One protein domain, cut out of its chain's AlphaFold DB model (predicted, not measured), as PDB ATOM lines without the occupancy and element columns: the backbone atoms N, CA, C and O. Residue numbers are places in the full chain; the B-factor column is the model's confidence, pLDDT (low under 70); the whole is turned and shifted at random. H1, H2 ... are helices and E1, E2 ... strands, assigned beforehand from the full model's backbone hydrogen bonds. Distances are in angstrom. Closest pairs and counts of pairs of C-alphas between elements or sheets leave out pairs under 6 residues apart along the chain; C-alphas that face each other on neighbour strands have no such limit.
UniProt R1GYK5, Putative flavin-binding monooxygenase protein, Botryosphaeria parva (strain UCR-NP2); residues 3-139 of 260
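What this domain is: This is residues 3 to 139 of the 260 residues of the protein "Putative flavin-binding monooxygenase protein" of Botryosphaeria parva (strain UCR-NP2) (UniProt R1GYK5). This is a loose, open arrangement with a small strand-built head at one end and a wide frame of helices at the other. In the head the meander E3 E4 E5 stands next to the parallel pair E1 and E2; H1, H2, H3 and H4 follow one another round the frame, with H1 and H2 meeting at a corner and H3 at the turn between H2 and H4, while short H5 lies between frame and head. Two long stretches with no named element, residues 12 to 32 and 86 to 102, run through the space between. The printed part has 137 residues with five named helices and five named strands, in the order E1 H1 H2 H3 H4 H5 E2 E3 E4 E5, of mixed class. It is loose, with a radius of gyration of the C-alphas of 19.6 A and spans of 57 by 43 by 25 A.

How they stand to each other: E3, residues 121 to 125, E4, residues 128 to 131, and E5, residues 136 to 138, form a meander, each strand the antiparallel neighbour of the one before; E3 and E4 are a hairpin, as are E4 and E5. N 125 and O 128 are 2.9 A apart, and N 129 and O 137 2.9 A, within hydrogen-bond range. E1, residues 8 to 11, is parallel to E2, residues 114 to 117, at 17 degrees, with N 10 and O 115 2.9 A apart, within hydrogen-bond range. The closest C-alphas of E1 and E3, those of Phe 11 and Ala 121, are 6.4 A apart. E1 and E2 with the five helices between them form a strand-helix-strand unit, two parallel neighbour strands with helices between. H5, residues 103 to 108, is close to but not clearly touching H4, residues 69 to 85: their closest C-alphas, Leu 106 and Ile 85, are 7.1 A apart. H5 and H4 run the same way at a shallow tilt of 32 degrees, only just short of steep. H4 touches H3, residues 61 to 64, with residues 70 to 74 alone, closest at the C-alphas of Gln 71 and Asn 63, 4.8 A. H3 and H2, residues 43 to 58, meet only through their link. H2 and H1, residues 33 to 41, only just touch, and only at the corner, with 3 pairs of C-alphas within 8 A, the closest Leu 46 and Phe 39 at 5.0 A. In H1, H2, H4 and H5 every O i to N i+4 pair is within hydrogen-bond range; H3 is too short for one.

Where its parts are: E1 begins at C-alpha 8, (-1.315, 19.677, 48.664), and spans 10.0 A. H2 is 22.2 A long and H4 24.6 A, ending at C-alpha 85, (8.727, 36.057, 54.033). E5 ends at C-alpha 138, (-5.776, 10.895, 51.187).

The domain as a whole: The two C-alphas farthest apart, Lys 41 and Gly 134, are 58.6 A apart. The printed part has no cut. The links E1 to H1 and H4 to H5 are long. Mean pLDDT of the printed part is 85.3; residue 61 and residues 92 to 98 are under 70.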
ATOM      1  N   LYS A   3      -0.251  25.655  42.529       94.62
ATOM      2  CA  LYS A   3      -1.260  26.363  41.702       94.62
ATOM      3  C   LYS A   3      -2.139  25.473  40.808       94.62
ATOM      4  O   LYS A   3      -3.077  25.968  40.194       94.62
ATOM      5  N   HIS A   4      -1.797  24.197  40.662       95.75
ATOM      6  CA  HIS A   4      -2.447  23.263  39.737       95.75
ATOM      7  C   HIS A   4      -3.201  22.139  40.454       95.75
ATOM      8  O   HIS A   4      -3.707  21.238  39.791       95.75
ATOM      9  N   VAL A   5      -3.261  22.167  41.787       96.75
ATOM     10  CA  VAL A   5      -3.912  21.134  42.599       96.75
ATOM     11  C   VAL A   5      -4.937  21.766  43.532       96.75
ATOM     12  O   VAL A   5      -4.769  22.898  43.980       96.75
ATOM     13  N   LYS A   6      -6.013  21.027  43.824       96.94
ATOM     14  CA  LYS A   6      -7.044  21.478  44.771       96.94
ATOM     15  C   LYS A   6      -6.498  21.578  46.193       96.94
ATOM     16  O   LYS A   6      -6.885  22.484  46.916       96.94
ATOM     17  N   HIS A   7      -5.606  20.660  46.553       97.31
ATOM     18  CA  HIS A   7      -4.984  20.545  47.866       97.31
ATOM     19  C   HIS A   7      -3.595  19.906  47.732       97.31
ATOM     20  O   HIS A   7      -3.360  19.157  46.778       97.31
ATOM     21  N   MET A   8      -2.673  20.221  48.640       97.12
ATOM     22  CA  MET A   8      -1.315  19.677  48.664       97.12
ATOM     23  C   MET A   8      -0.836  19.462  50.100       97.12
ATOM     24  O   MET A   8      -0.760  20.404  50.881       97.12
ATOM     25  N   ASP A   9      -0.405  18.247  50.416       96.00
ATOM     26  CA  ASP A   9       0.237  17.928  51.689       96.00
ATOM     27  C   ASP A   9       1.732  17.699  51.477       96.00
ATOM     28  O   ASP A   9       2.156  16.978  50.568       96.00
ATOM     29  N   VAL A  10       2.548  18.326  52.319       93.75
ATOM     30  CA  VAL A  10       4.006  18.255  52.245       93.75
ATOM     31  C   VAL A  10       4.537  17.650  53.534       93.75
ATOM     32  O   VAL A  10       4.513  18.285  54.584       93.75
ATOM     33  N   PHE A  11       5.070  16.434  53.444       92.50
ATOM     34  CA  PHE A  11       5.753  15.767  54.551       92.50
ATOM     35  C   PHE A  11       7.233  16.159  54.565       92.50
ATOM     36  O   PHE A  11       7.987  15.824  53.648       92.50
ATOM     37  N   ALA A  12       7.657  16.879  55.602       88.06
ATOM     38  CA  ALA A  12       9.015  17.385  55.759       88.06
ATOM     39  C   ALA A  12       9.569  17.055  57.153       88.06
ATOM     40  O   ALA A  12       9.287  17.743  58.127       88.06
ATOM     41  N   ARG A  13      10.450  16.049  57.242       84.25
ATOM     42  CA  ARG A  13      11.087  15.633  58.514       84.25
ATOM     43  C   ARG A  13      11.815  16.760  59.242       84.25
ATOM     44  O   ARG A  13      11.860  16.793  60.465       84.25
ATOM     45  N   THR A  14      12.463  17.639  58.486       76.75
ATOM     46  CA  THR A  14      13.277  18.726  59.029       76.75
ATOM     47  C   THR A  14      13.124  19.966  58.159       76.75
ATOM     48  O   THR A  14      13.200  19.837  56.933       76.75
ATOM     49  N   PRO A  15      12.997  21.156  58.755       72.50
ATOM     50  CA  PRO A  15      13.007  22.406  57.999       72.50
ATOM     51  C   PRO A  15      14.349  22.669  57.293       72.50
ATOM     52  O   PRO A  15      15.391  22.138  57.688       72.50
ATOM     53  N   ASN A  16      14.312  23.472  56.226       71.50
ATOM     54  CA  ASN A  16      15.466  23.827  55.392       71.50
ATOM     55  C   ASN A  16      15.633  25.352  55.305       71.50
ATOM     56  O   ASN A  16      14.661  26.093  55.440       71.50
ATOM     57  N   TRP A  17      16.857  25.805  55.012       72.56
ATOM     58  CA  TRP A  17      17.148  27.215  54.746       72.56
ATOM     59  C   TRP A  17      16.964  27.566  53.279       72.56
ATOM     60  O   TRP A  17      17.525  26.899  52.398       72.56
ATOM     61  N   PHE A  18      16.265  28.674  53.046       77.69
ATOM     62  CA  PHE A  18      16.140  29.269  51.727       77.69
ATOM     63  C   PHE A  18      16.854  30.616  51.665       77.69
ATOM     64  O   PHE A  18      16.649  31.471  52.524       77.69
ATOM     65  N   VAL A  19      17.711  30.793  50.659       78.94
ATOM     66  CA  VAL A  19      18.493  32.027  50.462       78.94
ATOM     67  C   VAL A  19      18.402  32.528  49.038       78.94
ATOM     68  O   VAL A  19      17.949  31.833  48.141       78.94
ATOM     69  N   GLU A  20      18.915  33.723  48.810       80.12
ATOM     70  CA  GLU A  20      19.296  34.142  47.473       80.12
ATOM     71  C   GLU A  20      20.725  33.669  47.182       80.12
ATOM     72  O   GLU A  20      21.621  33.864  48.006       80.12
ATOM     73  N   ILE A  21      20.950  33.039  46.028       76.06
ATOM     74  CA  ILE A  21      22.301  32.659  45.593       76.06
ATOM     75  C   ILE A  21      22.599  33.348  44.271       76.06
ATOM     76  O   ILE A  21      21.956  33.044  43.270       76.06
ATOM     77  N   ALA A  22      23.581  34.253  44.261       73.75
ATOM     78  CA  ALA A  22      24.034  34.954  43.055       73.75
ATOM     79  C   ALA A  22      22.887  35.634  42.269       73.75
ATOM     80  O   ALA A  22      22.753  35.434  41.062       73.75
ATOM     81  N   GLY A  23      22.010  36.382  42.953       74.38
ATOM     82  CA  GLY A  23      20.848  37.027  42.323       74.38
ATOM     83  C   GLY A  23      19.677  36.086  42.023       74.38
ATOM     84  O   GLY A  23      18.685  36.497  41.421       74.38
ATOM     85  N   HIS A  24      19.781  34.804  42.391       78.81
ATOM     86  CA  HIS A  24      18.756  33.802  42.131       78.81
ATOM     87  C   HIS A  24      17.935  33.509  43.385       78.81
ATOM     88  O   HIS A  24      18.447  33.003  44.384       78.81
ATOM     89  N   HIS A  25      16.627  33.733  43.284       81.00
ATOM     90  CA  HIS A  25      15.662  33.558  44.376       81.00
ATOM     91  C   HIS A  25      14.947  32.199  44.333       81.00
ATOM     92  O   HIS A  25      14.002  31.954  45.072       81.00
ATOM     93  N   GLY A  26      15.358  31.297  43.440       77.12
ATOM     94  CA  GLY A  26      14.702  30.001  43.212       77.12
ATOM     95  C   GLY A  26      13.740  30.035  42.025       77.12
ATOM     96  O   GLY A  26      13.077  29.048  41.713       77.12
ATOM     97  N   ASN A  27      13.676  31.172  41.339       77.00
ATOM     98  CA  ASN A  27      12.991  31.359  40.077       77.00
ATOM     99  C   ASN A  27      13.943  31.041  38.919       77.00
ATOM    100  O   ASN A  27      14.790  31.852  38.571       77.00
ATOM    101  N   ASN A  28      13.755  29.891  38.268       72.12
ATOM    102  CA  ASN A  28      14.502  29.562  37.052       72.12
ATOM    103  C   ASN A  28      14.177  30.574  35.943       72.12
ATOM    104  O   ASN A  28      13.230  30.390  35.170       72.12
ATOM    105  N   ARG A  29      14.957  31.656  35.871       79.12
ATOM    106  CA  ARG A  29      14.851  32.663  34.821       79.12
ATOM    107  C   ARG A  29      15.159  31.993  33.488       79.12
ATOM    108  O   ARG A  29      16.204  31.370  33.310       79.12
ATOM    109  N   ARG A  30      14.241  32.129  32.536       84.81
ATOM    110  CA  ARG A  30      14.509  31.770  31.144       84.81
ATOM    111  C   ARG A  30      15.183  32.960  30.474       84.81
ATOM    112  O   ARG A  30      14.709  34.078  30.629       84.81
ATOM    113  N   TYR A  31      16.262  32.709  29.739       88.19
ATOM    114  CA  TYR A  31      16.841  33.722  28.861       88.19
ATOM    115  C   TYR A  31      15.873  34.018  27.724       88.19
ATOM    116  O   TYR A  31      15.428  33.091  27.028       88.19
ATOM    117  N   ASP A  32      15.583  35.295  27.516       91.94
ATOM    118  CA  ASP A  32      14.698  35.717  26.442       91.94
ATOM    119  C   ASP A  32      15.341  35.475  25.065       91.94
ATOM    120  O   ASP A  32      16.570  35.376  24.947       91.94
ATOM    121  N   PRO A  33      14.546  35.364  23.981       96.12
ATOM    122  CA  PRO A  33      15.077  35.101  22.644       96.12
ATOM    123  C   PRO A  33      16.173  36.084  22.210       96.12
ATOM    124  O   PRO A  33      17.136  35.672  21.566       96.12
ATOM    125  N   SER A  34      16.060  37.356  22.607       95.69
ATOM    126  CA  SER A  34      17.049  38.398  22.318       95.69
ATOM    127  C   SER A  34      18.371  38.176  23.057       95.69
ATOM    128  O   SER A  34      19.428  38.315  22.450       95.69
ATOM    129  N   GLU A  35      18.338  37.774  24.329       93.31
ATOM    130  CA  GLU A  35      19.536  37.438  25.110       93.31
ATOM    131  C   GLU A  35      20.236  36.209  24.544       93.31
ATOM    132  O   GLU A  35      21.448  36.213  24.339       93.31
ATOM    133  N   ARG A  36      19.458  35.172  24.215       94.56
ATOM    134  CA  ARG A  36      19.986  33.957  23.582       94.56
ATOM    135  C   ARG A  36      20.681  34.284  22.268       94.56
ATOM    136  O   ARG A  36      21.738  33.733  21.984       94.56
ATOM    137  N   GLU A  37      20.089  35.162  21.468       97.00
ATOM    138  CA  GLU A  37      20.668  35.579  20.196       97.00
ATOM    139  C   GLU A  37      21.935  36.418  20.375       97.00
ATOM    140  O   GLU A  37      22.914  36.217  19.658       97.00
ATOM    141  N   ARG A  38      21.952  37.297  21.379       96.75
ATOM    142  CA  ARG A  38      23.128  38.081  21.760       96.75
ATOM    143  C   ARG A  38      24.293  37.175  22.159       96.75
ATOM    144  O   ARG A  38      25.366  37.292  21.584       96.75
ATOM    145  N   PHE A  39      24.054  36.197  23.032       96.00
ATOM    146  CA  PHE A  39      25.067  35.220  23.441       96.00
ATOM    147  C   PHE A  39      25.559  34.336  22.291       96.00
ATOM    148  O   PHE A  39      26.736  33.988  22.254       96.00
ATOM    149  N   ARG A  40      24.695  33.990  21.326       95.50
ATOM    150  CA  ARG A  40      25.123  33.262  20.119       95.50
ATOM    151  C   ARG A  40      26.040  34.096  19.232       95.50
ATOM    152  O   ARG A  40      26.983  33.555  18.665       95.50
ATOM    153  N   LYS A  41      25.736  35.386  19.086       97.50
ATOM    154  CA  LYS A  41      26.497  36.318  18.243       97.50
ATOM    155  C   LYS A  41      27.755  36.849  18.921       97.50
ATOM    156  O   LYS A  41      28.666  37.278  18.223       97.50
ATOM    157  N   ASN A  42      27.809  36.812  20.249       96.94
ATOM    158  CA  ASN A  42      28.904  37.348  21.045       96.94
ATOM    159  C   ASN A  42      29.359  36.346  22.128       96.94
ATOM    160  O   ASN A  42      28.930  36.435  23.283       96.94
ATOM    161  N   PRO A  43      30.240  35.388  21.779       94.75
ATOM    162  CA  PRO A  43      30.761  34.408  22.732       94.75
ATOM    163  C   PRO A  43      31.520  35.021  23.917       94.75
ATOM    164  O   PRO A  43      31.515  34.442  25.001       94.75
ATOM    165  N   GLU A  44      32.152  36.188  23.746       96.75
ATOM    166  CA  GLU A  44      32.860  36.876  24.834       96.75
ATOM    167  C   GLU A  44      31.897  37.399  25.900       96.75
ATOM    168  O   GLU A  44      32.175  37.323  27.096       96.75
ATOM    169  N   GLU A  45      30.744  37.910  25.478       95.44
ATOM    170  CA  GLU A  45      29.691  38.341  26.391       95.44
ATOM    171  C   GLU A  45      29.088  37.159  27.150       95.44
ATOM    172  O   GLU A  45      28.915  37.240  28.366       95.44
ATOM    173  N   LEU A  46      28.854  36.031  26.472       94.69
ATOM    174  CA  LEU A  46      28.437  34.799  27.142       94.69
ATOM    175  C   LEU A  46      29.480  34.338  28.170       94.69
ATOM    176  O   LEU A  46      29.123  33.986  29.293       94.69
ATOM    177  N   LEU A  47      30.766  34.349  27.807       92.25
ATOM    178  CA  LEU A  47      31.841  33.966  28.717       92.25
ATOM    179  C   LEU A  47      31.888  34.882  29.944       92.25
ATOM    180  O   LEU A  47      32.031  34.391  31.060       92.25
ATOM    181  N   ARG A  48      31.736  36.195  29.751       93.75
ATOM    182  CA  ARG A  48      31.696  37.171  30.844       93.75
ATOM    183  C   ARG A  48      30.527  36.904  31.788       93.75
ATOM    184  O   ARG A  48      30.748  36.785  32.985       93.75
ATOM    185  N   HIS A  49      29.331  36.692  31.240       90.12
ATOM    186  CA  HIS A  49      28.131  36.337  32.005       90.12
ATOM    187  C   HIS A  49      28.321  35.055  32.836       90.12
ATOM    188  O   HIS A  49      27.968  34.998  34.018       90.12
ATOM    189  N   ILE A  50      28.937  34.023  32.243       87.56
ATOM    190  CA  ILE A  50      29.287  32.781  32.949       87.56
ATOM    191  C   ILE A  50      30.274  33.074  34.081       87.56
ATOM    192  O   ILE A  50      30.049  32.644  35.210       87.56
ATOM    193  N   LYS A  51      31.349  33.819  33.800       87.00
ATOM    194  CA  LYS A  51      32.405  34.114  34.777       87.00
ATOM    195  C   LYS A  51      31.911  34.972  35.930       87.00
ATOM    196  O   LYS A  51      32.268  34.695  37.066       87.00
ATOM    197  N   GLU A  52      31.061  35.956  35.669       87.50
ATOM    198  CA  GLU A  52      30.414  36.757  36.710       87.50
ATOM    199  C   GLU A  52      29.557  35.875  37.624       87.50
ATOM    200  O   GLU A  52      29.676  35.950  38.847       87.50
ATOM    201  N   THR A  53      28.767  34.966  37.046       82.38
ATOM    202  CA  THR A  53      27.969  34.008  37.824       82.38
ATOM    203  C   THR A  53      28.855  33.072  38.650       82.38
ATOM    204  O   THR A  53      28.620  32.894  39.845       82.38
ATOM    205  N   GLU A  54      29.902  32.499  38.050       81.12
ATOM    206  CA  GLU A  54      30.868  31.645  38.750       81.12
ATOM    207  C   GLU A  54      31.553  32.387  39.904       81.12
ATOM    208  O   GLU A  54      31.669  31.837  41.001       81.12
ATOM    209  N   LEU A  55      31.991  33.628  39.686       82.56
ATOM    210  CA  LEU A  55      32.637  34.446  40.712       82.56
ATOM    211  C   LEU A  55      31.678  34.749  41.858       82.56
ATOM    212  O   LEU A  55      32.064  34.586  43.010       82.56
ATOM    213  N   MET A  56      30.420  35.094  41.570       80.06
ATOM    214  CA  MET A  56      29.411  35.277  42.615       80.06
ATOM    215  C   MET A  56      29.214  34.006  43.445       80.06
ATOM    216  O   MET A  56      29.126  34.094  44.662       80.06
ATOM    217  N   TYR A  57      29.182  32.818  42.838       72.25
ATOM    218  CA  TYR A  57      29.065  31.571  43.604       72.25
ATOM    219  C   TYR A  57      30.300  31.293  44.471       72.25
ATOM    220  O   TYR A  57      30.161  30.914  45.634       72.25
ATOM    221  N   ASN A  58      31.499  31.492  43.923       73.94
ATOM    222  CA  ASN A  58      32.749  31.153  44.606       73.94
ATOM    223  C   ASN A  58      33.202  32.213  45.628       73.94
ATOM    224  O   ASN A  58      33.955  31.883  46.540       73.94
ATOM    225  N   ALA A  59      32.732  33.460  45.525       77.12
ATOM    226  CA  ALA A  59      33.120  34.554  46.421       77.12
ATOM    227  C   ALA A  59      32.578  34.420  47.856       77.12
ATOM    228  O   ALA A  59      33.045  35.110  48.753       77.12
ATOM    229  N   HIS A  60      31.608  33.535  48.098       73.06
ATOM    230  CA  HIS A  60      30.948  33.398  49.403       73.06
ATOM    231  C   HIS A  60      31.570  32.319  50.303       73.06
ATOM    232  O   HIS A  60      30.938  31.892  51.269       73.06
ATOM    233  N   TRP A  61      32.784  31.851  49.998       69.62
ATOM    234  CA  TRP A  61      33.438  30.798  50.781       69.62
ATOM    235  C   TRP A  61      33.653  31.198  52.247       69.62
ATOM    236  O   TRP A  61      33.409  30.396  53.149       69.62
ATOM    237  N   ASP A  62      34.021  32.455  52.493       72.69
ATOM    238  CA  ASP A  62      34.311  32.956  53.840       72.69
ATOM    239  C   ASP A  62      33.085  32.914  54.768       72.69
ATOM    240  O   ASP A  62      33.227  32.746  55.980       72.69
ATOM    241  N   ASN A  63      31.868  32.932  54.207       75.75
ATOM    242  CA  ASN A  63      30.618  32.781  54.961       75.75
ATOM    243  C   ASN A  63      30.513  31.422  55.671       75.75
ATOM    244  O   ASN A  63      29.752  31.277  56.626       75.75
ATOM    245  N   ALA A  64      31.233  30.406  55.186       71.19
ATOM    246  CA  ALA A  64      31.239  29.068  55.764       71.19
ATOM    247  C   ALA A  64      32.268  28.905  56.899       71.19
ATOM    248  O   ALA A  64      32.280  27.858  57.555       71.19
ATOM    249  N   ILE A  65      33.120  29.909  57.152       71.94
ATOM    250  CA  ILE A  65      34.134  29.851  58.208       71.94
ATOM    251  C   ILE A  65      33.466  30.095  59.563       71.94
ATOM    252  O   ILE A  65      33.025  31.200  59.890       71.94
ATOM    253  N   MET A  66      33.404  29.032  60.362       71.31
ATOM    254  CA  MET A  66      32.741  29.022  61.663       71.31
ATOM    255  C   MET A  66      33.352  30.023  62.645       71.31
ATOM    256  O   MET A  66      34.569  30.108  62.787       71.31
ATOM    257  N   GLY A  67      32.487  30.734  63.371       75.38
ATOM    258  CA  GLY A  67      32.878  31.613  64.472       75.38
ATOM    259  C   GLY A  67      33.327  33.011  64.049       75.38
ATOM    260  O   GLY A  67      33.563  33.846  64.920       75.38
ATOM    261  N   THR A  68      33.406  33.289  62.746       82.12
ATOM    262  CA  THR A  68      33.709  34.631  62.230       82.12
ATOM    263  C   THR A  68      32.511  35.570  62.379       82.12
ATOM    264  O   THR A  68      31.358  35.136  62.362       82.12
ATOM    265  N   GLU A  69      32.768  36.876  62.487       89.25
ATOM    266  CA  GLU A  69      31.697  37.884  62.523       89.25
ATOM    267  C   GLU A  69      30.888  37.902  61.221       89.25
ATOM    268  O   GLU A  69      29.663  37.971  61.264       89.25
ATOM    269  N   LEU A  70      31.551  37.709  60.074       83.62
ATOM    270  CA  LEU A  70      30.887  37.570  58.775       83.62
ATOM    271  C   LEU A  70      29.880  36.412  58.775       83.62
ATOM    272  O   LEU A  70      28.747  36.568  58.326       83.62
ATOM    273  N   GLN A  71      30.268  35.247  59.301       82.56
ATOM    274  CA  GLN A  71      29.379  34.092  59.378       82.56
ATOM    275  C   GLN A  71      28.148  34.382  60.248       82.56
ATOM    276  O   GLN A  71      27.030  34.044  59.854       82.56
ATOM    277  N   LYS A  72      28.330  35.035  61.403       84.94
ATOM    278  CA  LYS A  72      27.219  35.433  62.283       84.94
ATOM    279  C   LYS A  72      26.281  36.419  61.588       84.94
ATOM    280  O   LYS A  72      25.076  36.177  61.561       84.94
ATOM    281  N   GLU A  73      26.828  37.453  60.951       88.25
ATOM    282  CA  GLU A  73      26.053  38.449  60.205       88.25
ATOM    283  C   GLU A  73      25.234  37.799  59.080       88.25
ATOM    284  O   GLU A  73      24.046  38.079  58.916       88.25
ATOM    285  N   VAL A  74      25.833  36.870  58.327       83.56
ATOM    286  CA  VAL A  74      25.145  36.137  57.254       83.56
ATOM    287  C   VAL A  74      24.001  35.284  57.804       83.56
ATOM    288  O   VAL A  74      22.917  35.269  57.212       83.56
ATOM    289  N   ILE A  75      24.202  34.597  58.933       82.25
ATOM    290  CA  ILE A  75      23.145  33.818  59.596       82.25
ATOM    291  C   ILE A  75      22.005  34.737  60.040       82.25
ATOM    292  O   ILE A  75      20.847  34.449  59.739       82.25
ATOM    293  N   GLU A  76      22.312  35.851  60.705       86.69
ATOM    294  CA  GLU A  76      21.315  36.814  61.184       86.69
ATOM    295  C   GLU A  76      20.524  37.437  60.033       86.69
ATOM    296  O   GLU A  76      19.289  37.444  60.055       86.69
ATOM    297  N   LYS A  77      21.216  37.898  58.985       86.62
ATOM    298  CA  LYS A  77      20.599  38.474  57.786       86.62
ATOM    299  C   LYS A  77      19.694  37.466  57.090       86.62
ATOM    300  O   LYS A  77      18.587  37.815  56.678       86.62
ATOM    301  N   THR A  78      20.134  36.216  56.985       83.19
ATOM    302  CA  THR A  78      19.330  35.156  56.374       83.19
ATOM    303  C   THR A  78      18.112  34.813  57.231       83.19
ATOM    304  O   THR A  78      17.010  34.672  56.704       83.19
ATOM    305  N   ALA A  79      18.282  34.716  58.551       82.12
ATOM    306  CA  ALA A  79      17.195  34.411  59.473       82.12
ATOM    307  C   ALA A  79      16.133  35.516  59.457       82.12
ATOM    308  O   ALA A  79      14.940  35.226  59.367       82.12
ATOM    309  N   LYS A  80      16.567  36.782  59.480       86.38
ATOM    310  CA  LYS A  80      15.690  37.946  59.328       86.38
ATOM    311  C   LYS A  80      14.932  37.889  58.007       86.38
ATOM    312  O   LYS A  80      13.714  37.993  57.996       86.38
ATOM    313  N   ARG A  81      15.635  37.632  56.905       86.00
ATOM    314  CA  ARG A  81      15.013  37.519  55.587       86.00
ATOM    315  C   ARG A  81      13.941  36.426  55.531       86.00
ATOM    316  O   ARG A  81      12.886  36.645  54.943       86.00
ATOM    317  N   MET A  82      14.209  35.253  56.103       84.56
ATOM    318  CA  MET A  82      13.210  34.188  56.158       84.56
ATOM    319  C   MET A  82      11.995  34.607  56.996       84.56
ATOM    320  O   MET A  82      10.875  34.374  56.551       84.56
ATOM    321  N   LYS A  83      12.201  35.277  58.139       84.88
ATOM    322  CA  LYS A  83      11.119  35.859  58.955       84.88
ATOM    323  C   LYS A  83      10.276  36.882  58.196       84.88
ATOM    324  O   LYS A  83       9.068  36.914  58.369       84.88
ATOM    325  N   ASP A  84      10.890  37.677  57.325       88.31
ATOM    326  CA  ASP A  84      10.161  38.673  56.531       88.31
ATOM    327  C   ASP A  84       9.234  38.022  55.475       88.31
ATOM    328  O   ASP A  84       8.241  38.623  55.066       88.31
ATOM    329  N   ILE A  85       9.538  36.797  55.022       87.69
ATOM    330  CA  ILE A  85       8.727  36.057  54.033       87.69
ATOM    331  C   ILE A  85       7.701  35.136  54.701       87.69
ATOM    332  O   ILE A  85       6.591  34.961  54.190       87.69
ATOM    333  N   VAL A  86       8.096  34.479  55.789       87.06
ATOM    334  CA  VAL A  86       7.336  33.410  56.433       87.06
ATOM    335  C   VAL A  86       6.521  33.984  57.584       87.06
ATOM    336  O   VAL A  86       7.070  34.456  58.570       87.06
ATOM    337  N   LYS A  87       5.196  33.909  57.461       85.00
ATOM    338  CA  LYS A  87       4.249  34.461  58.439       85.00
ATOM    339  C   LYS A  87       4.062  33.578  59.674       85.00
ATOM    340  O   LYS A  87       3.613  34.074  60.701       85.00
ATOM    341  N   ASP A  88       4.354  32.284  59.554       80.19
ATOM    342  CA  ASP A  88       4.218  31.294  60.621       80.19
ATOM    343  C   ASP A  88       5.599  30.835  61.109       80.19
ATOM    344  O   ASP A  88       6.322  30.117  60.412       80.19
ATOM    345  N   ASP A  89       5.948  31.220  62.337       76.69
ATOM    346  CA  ASP A  89       7.226  30.891  62.973       76.69
ATOM    347  C   ASP A  89       7.470  29.377  63.111       76.69
ATOM    348  O   ASP A  89       8.622  28.944  63.203       76.69
ATOM    349  N   THR A  90       6.432  28.534  63.081       70.75
ATOM    350  CA  THR A  90       6.607  27.072  63.130       70.75
ATOM    351  C   THR A  90       7.322  26.524  61.891       70.75
ATOM    352  O   THR A  90       8.003  25.495  61.976       70.75
ATOM    353  N   LEU A  91       7.249  27.252  60.769       70.06
ATOM    354  CA  LEU A  91       7.944  26.949  59.519       70.06
ATOM    355  C   LEU A  91       9.429  27.376  59.548       70.06
ATOM    356  O   LEU A  91      10.208  26.969  58.684       70.06
ATOM    357  N   LEU A  92       9.846  28.158  60.554       64.62
ATOM    358  CA  LEU A  92      11.179  28.753  60.697       64.62
ATOM    359  C   LEU A  92      12.076  27.976  61.669       64.62
ATOM    360  O   LEU A  92      12.589  28.539  62.637       64.62
ATOM    361  N   LYS A  93      12.317  26.678  61.439       57.78
ATOM    362  CA  LYS A  93      13.357  25.973  62.219       57.78
ATOM    363  C   LYS A  93      14.686  25.960  61.474       57.78
ATOM    364  O   LYS A  93      14.786  25.592  60.308       57.78
ATOM    365  N   VAL A  94      15.728  26.366  62.181       47.09
ATOM    366  CA  VAL A  94      17.099  26.429  61.678       47.09
ATOM    367  C   VAL A  94      17.695  25.018  61.605       47.09
ATOM    368  O   VAL A  94      17.657  24.280  62.586       47.09
ATOM    369  N   SER A  95      18.279  24.636  60.462       47.31
ATOM    370  CA  SER A  95      19.012  23.363  60.303       47.31
ATOM    371  C   SER A  95      20.322  23.534  59.521       47.31
ATOM    372  O   SER A  95      20.403  24.355  58.622       47.31
ATOM    373  N   CYS A  96      21.362  22.746  59.804       49.31
ATOM    374  CA  CYS A  96      22.679  22.827  59.147       49.31
ATOM    375  C   CYS A  96      22.733  22.175  57.746       49.31
ATOM    376  O   CYS A  96      23.739  21.567  57.379       49.31
ATOM    377  N   ARG A  97      21.644  22.236  56.971       61.75
ATOM    378  CA  ARG A  97      21.540  21.596  55.649       61.75
ATOM    379  C   ARG A  97      21.945  22.533  54.514       61.75
ATOM    380  O   ARG A  97      22.075  23.741  54.697       61.75
ATOM    381  N   ARG A  98      22.144  21.949  53.326       65.81
ATOM    382  CA  ARG A  98      22.487  22.668  52.093       65.81
ATOM    383  C   ARG A  98      21.510  23.817  51.856       65.81
ATOM    384  O   ARG A  98      20.303  23.608  51.742       65.81
ATOM    385  N   ILE A  99      22.066  25.011  51.727       71.44
ATOM    386  CA  ILE A  99      21.304  26.215  51.450       71.44
ATOM    387  C   ILE A  99      20.778  26.163  50.010       71.44
ATOM    388  O   ILE A  99      21.513  25.786  49.095       71.44
ATOM    389  N   THR A 100      19.504  26.497  49.810       74.38
ATOM    390  CA  THR A 100      18.832  26.364  48.509       74.38
ATOM    391  C   THR A 100      18.090  27.650  48.163       74.38
ATOM    392  O   THR A 100      17.455  28.221  49.040       74.38
ATOM    393  N   PRO A 101      18.103  28.132  46.913       79.00
ATOM    394  CA  PRO A 101      17.243  29.236  46.537       79.00
ATOM    395  C   PRO A 101      15.806  28.756  46.335       79.00
ATOM    396  O   PRO A 101      15.580  27.752  45.660       79.00
ATOM    397  N   GLY A 102      14.827  29.433  46.940       83.88
ATOM    398  CA  GLY A 102      13.457  28.909  46.970       83.88
ATOM    399  C   GLY A 102      12.380  29.832  47.527       83.88
ATOM    400  O   GLY A 102      11.441  29.345  48.149       83.88
ATOM    401  N   ASP A 103      12.443  31.133  47.256       87.38
ATOM    402  CA  ASP A 103      11.358  32.065  47.588       87.38
ATOM    403  C   ASP A 103       9.993  31.596  47.055       87.38
ATOM    404  O   ASP A 103       9.028  31.602  47.821       87.38
ATOM    405  N   PRO A 104       9.856  31.107  45.797       88.25
ATOM    406  CA  PRO A 104       8.567  30.606  45.324       88.25
ATOM    407  C   PRO A 104       8.034  29.438  46.158       88.25
ATOM    408  O   PRO A 104       6.822  29.272  46.266       88.25
ATOM    409  N   TYR A 105       8.924  28.629  46.744       87.88
ATOM    410  CA  TYR A 105       8.535  27.557  47.655       87.88
ATOM    411  C   TYR A 105       8.076  28.120  49.001       87.88
ATOM    412  O   TYR A 105       7.002  27.741  49.458       87.88
ATOM    413  N   LEU A 106       8.823  29.068  49.584       87.31
ATOM    414  CA  LEU A 106       8.433  29.740  50.829       87.31
ATOM    415  C   LEU A 106       7.058  30.408  50.727       87.31
ATOM    416  O   LEU A 106       6.292  30.368  51.684       87.31
ATOM    417  N   HIS A 107       6.720  30.997  49.581       89.88
ATOM    418  CA  HIS A 107       5.377  31.528  49.353       89.88
ATOM    419  C   HIS A 107       4.337  30.413  49.193       89.88
ATOM    420  O   HIS A 107       3.284  30.471  49.817       89.88
ATOM    421  N   ALA A 108       4.637  29.376  48.405       91.62
ATOM    422  CA  ALA A 108       3.685  28.307  48.117       91.62
ATOM    423  C   ALA A 108       3.254  27.514  49.362       91.62
ATOM    424  O   ALA A 108       2.096  27.125  49.437       91.62
ATOM    425  N   ILE A 109       4.147  27.276  50.329       90.19
ATOM    426  CA  ILE A 109       3.814  26.513  51.549       90.19
ATOM    427  C   ILE A 109       2.893  27.257  52.521       90.19
ATOM    428  O   ILE A 109       2.413  26.658  53.474       90.19
ATOM    429  N   GLN A 110       2.671  28.553  52.295       91.38
ATOM    430  CA  GLN A 110       1.791  29.396  53.106       91.38
ATOM    431  C   GLN A 110       0.413  29.590  52.456       91.38
ATOM    432  O   GLN A 110      -0.431  30.302  53.000       91.38
ATOM    433  N   GLU A 111       0.193  29.022  51.268       95.12
ATOM    434  CA  GLU A 111      -1.079  29.135  50.566       95.12
ATOM    435  C   GLU A 111      -2.162  28.288  51.256       95.12
ATOM    436  O   GLU A 111      -1.862  27.193  51.734       95.12
ATOM    437  N   PRO A 112      -3.438  28.723  51.265       95.81
ATOM    438  CA  PRO A 112      -4.503  28.046  52.016       95.81
ATOM    439  C   PRO A 112      -4.779  26.592  51.610       95.81
ATOM    440  O   PRO A 112      -5.436  25.867  52.350       95.81
ATOM    441  N   ASN A 113      -4.332  26.173  50.423       97.50
ATOM    442  CA  ASN A 113      -4.477  24.807  49.921       97.50
ATOM    443  C   ASN A 113      -3.244  23.928  50.189       97.50
ATOM    444  O   ASN A 113      -3.099  22.888  49.543       97.50
ATOM    445  N   VAL A 114      -2.328  24.359  51.061       96.25
ATOM    446  CA  VAL A 114      -1.116  23.614  51.400       96.25
ATOM    447  C   VAL A 114      -1.041  23.346  52.895       96.25
ATOM    448  O   VAL A 114      -1.067  24.269  53.700       96.25
ATOM    449  N   ASN A 115      -0.864  22.075  53.250       94.19
ATOM    450  CA  ASN A 115      -0.584  21.649  54.615       94.19
ATOM    451  C   ASN A 115       0.865  21.172  54.729       94.19
ATOM    452  O   ASN A 115       1.313  20.301  53.978       94.19
ATOM    453  N   MET A 116       1.591  21.718  55.700       91.38
ATOM    454  CA  MET A 116       2.937  21.274  56.051       91.38
ATOM    455  C   MET A 116       2.873  20.301  57.229       91.38
ATOM    456  O   MET A 116       2.428  20.662  58.315       91.38
ATOM    457  N   HIS A 117       3.383  19.088  57.031       91.25
ATOM    458  CA  HIS A 117       3.505  18.060  58.062       91.25
ATOM    459  C   HIS A 117       4.976  17.912  58.445       91.25
ATOM    460  O   HIS A 117       5.780  17.416  57.652       91.25
ATOM    461  N   PHE A 118       5.358  18.333  59.654       89.44
ATOM    462  CA  PHE A 118       6.746  18.233  60.137       89.44
ATOM    463  C   PHE A 118       7.089  16.842  60.674       89.44
ATOM    464  O   PHE A 118       7.518  16.675  61.814       89.44
ATOM    465  N   THR A 119       6.875  15.839  59.832       89.56
ATOM    466  CA  THR A 119       7.032  14.419  60.138       89.56
ATOM    467  C   THR A 119       7.511  13.666  58.896       89.56
ATOM    468  O   THR A 119       7.446  14.175  57.770       89.56
ATOM    469  N   GLY A 120       8.047  12.462  59.083       90.56
ATOM    470  CA  GLY A 120       8.343  11.567  57.969       90.56
ATOM    471  C   GLY A 120       7.085  10.880  57.446       90.56
ATOM    472  O   GLY A 120       6.117  10.704  58.177       90.56
ATOM    473  N   ALA A 121       7.101  10.461  56.182       93.44
ATOM    474  CA  ALA A 121       6.111   9.519  55.669       93.44
ATOM    475  C   ALA A 121       6.519   8.096  56.089       93.44
ATOM    476  O   ALA A 121       7.603   7.636  55.724       93.44
ATOM    477  N   ALA A 122       5.663   7.415  56.850       94.69
ATOM    478  CA  ALA A 122       5.915   6.077  57.378       94.69
ATOM    479  C   ALA A 122       5.569   4.979  56.364       94.69
ATOM    480  O   ALA A 122       6.326   4.024  56.193       94.69
ATOM    481  N   ARG A 123       4.419   5.101  55.690       95.06
ATOM    482  CA  ARG A 123       3.973   4.154  54.657       95.06
ATOM    483  C   ARG A 123       2.990   4.797  53.685       95.06
ATOM    484  O   ARG A 123       2.390   5.829  53.979       95.06
ATOM    485  N   ILE A 124       2.822   4.141  52.544       96.44
ATOM    486  CA  ILE A 124       1.780   4.435  51.561       96.44
ATOM    487  C   ILE A 124       0.648   3.435  51.780       96.44
ATOM    488  O   ILE A 124       0.898   2.235  51.915       96.44
ATOM    489  N   GLU A 125      -0.580   3.931  51.820       93.44
ATOM    490  CA  GLU A 125      -1.797   3.122  51.816       93.44
ATOM    491  C   GLU A 125      -2.490   3.229  50.454       93.44
ATOM    492  O   GLU A 125      -2.050   3.962  49.568       93.44
ATOM    493  N   LYS A 126      -3.553   2.445  50.252       93.69
ATOM    494  CA  LYS A 126      -4.231   2.334  48.951       93.69
ATOM    495  C   LYS A 126      -4.685   3.692  48.401       93.69
ATOM    496  O   LYS A 126      -4.726   3.868  47.187       93.69
ATOM    497  N   ASP A 127      -5.050   4.606  49.286       93.50
ATOM    498  CA  ASP A 127      -5.676   5.893  49.007       93.50
ATOM    499  C   ASP A 127      -4.880   7.086  49.555       93.50
ATOM    500  O   ASP A 127      -5.382   8.210  49.525       93.50
ATOM    501  N   GLY A 128      -3.651   6.883  50.046       95.25
ATOM    502  CA  GLY A 128      -2.957   7.962  50.736       95.25
ATOM    503  C   GLY A 128      -1.586   7.660  51.329       95.25
ATOM    504  O   GLY A 128      -0.933   6.658  51.033       95.25
ATOM    505  N   VAL A 129      -1.146   8.572  52.193       97.12
ATOM    506  CA  VAL A 129       0.123   8.514  52.925       97.12
ATOM    507  C   VAL A 129      -0.154   8.608  54.419       97.12
ATOM    508  O   VAL A 129      -0.953   9.435  54.861       97.12
ATOM    509  N   VAL A 130       0.550   7.784  55.194       97.00
ATOM    510  CA  VAL A 130       0.528   7.832  56.658       97.00
ATOM    511  C   VAL A 130       1.851   8.394  57.163       97.00
ATOM    512  O   VAL A 130       2.918   7.865  56.837       97.00
ATOM    513  N   GLY A 131       1.782   9.465  57.949       96.25
ATOM    514  CA  GLY A 131       2.908  10.082  58.641       96.25
ATOM    515  C   GLY A 131       3.406   9.244  59.822       96.25
ATOM    516  O   GLY A 131       2.676   8.427  60.382       96.25
ATOM    517  N   GLU A 132       4.656   9.455  60.227       95.69
ATOM    518  CA  GLU A 132       5.257   8.817  61.411       95.69
ATOM    519  C   GLU A 132       4.568   9.251  62.723       95.69
ATOM    520  O   GLU A 132       4.649   8.544  63.723       95.69
ATOM    521  N   ASP A 133       3.840  10.370  62.709       94.69
ATOM    522  CA  ASP A 133       3.034  10.885  63.824       94.69
ATOM    523  C   ASP A 133       1.581  10.371  63.828       94.69
ATOM    524  O   ASP A 133       0.789  10.754  64.688       94.69
ATOM    525  N   GLY A 134       1.224   9.502  62.876       95.38
ATOM    526  CA  GLY A 134      -0.126   8.965  62.715       95.38
ATOM    527  C   GLY A 134      -1.050   9.800  61.828       95.38
ATOM    528  O   GLY A 134      -2.184   9.379  61.603       95.38
ATOM    529  N   THR A 135      -0.594  10.933  61.283       95.12
ATOM    530  CA  THR A 135      -1.374  11.721  60.318       95.12
ATOM    531  C   THR A 135      -1.703  10.882  59.086       95.12
ATOM    532  O   THR A 135      -0.818  10.250  58.516       95.12
ATOM    533  N   VAL A 136      -2.960  10.894  58.641       96.12
ATOM    534  CA  VAL A 136      -3.401  10.190  57.428       96.12
ATOM    535  C   VAL A 136      -3.901  11.210  56.419       96.12
ATOM    536  O   VAL A 136      -4.818  11.978  56.707       96.12
ATOM    537  N   VAL A 137      -3.301  11.209  55.233       96.81
ATOM    538  CA  VAL A 137      -3.669  12.093  54.124       96.81
ATOM    539  C   VAL A 137      -4.111  11.242  52.950       96.81
ATOM    540  O   VAL A 137      -3.331  10.421  52.469       96.81
ATOM    541  N   THR A 138      -5.325  11.476  52.455       97.12
ATOM    542  CA  THR A 138      -5.776  10.895  51.187       97.12
ATOM    543  C   THR A 138      -5.292  11.742  50.018       97.12
ATOM    544  O   THR A 138      -5.305  12.973  50.083       97.12
ATOM    545  N   CYS A 139      -4.827  11.104  48.947       95.88
ATOM    546  CA  CYS A 139      -4.329  11.828  47.784       95.88
ATOM    547  C   CYS A 139      -4.449  11.028  46.488       95.88
ATOM    548  O   CYS A 139      -4.368   9.802  46.466       95.88
TER     549      CYS A 139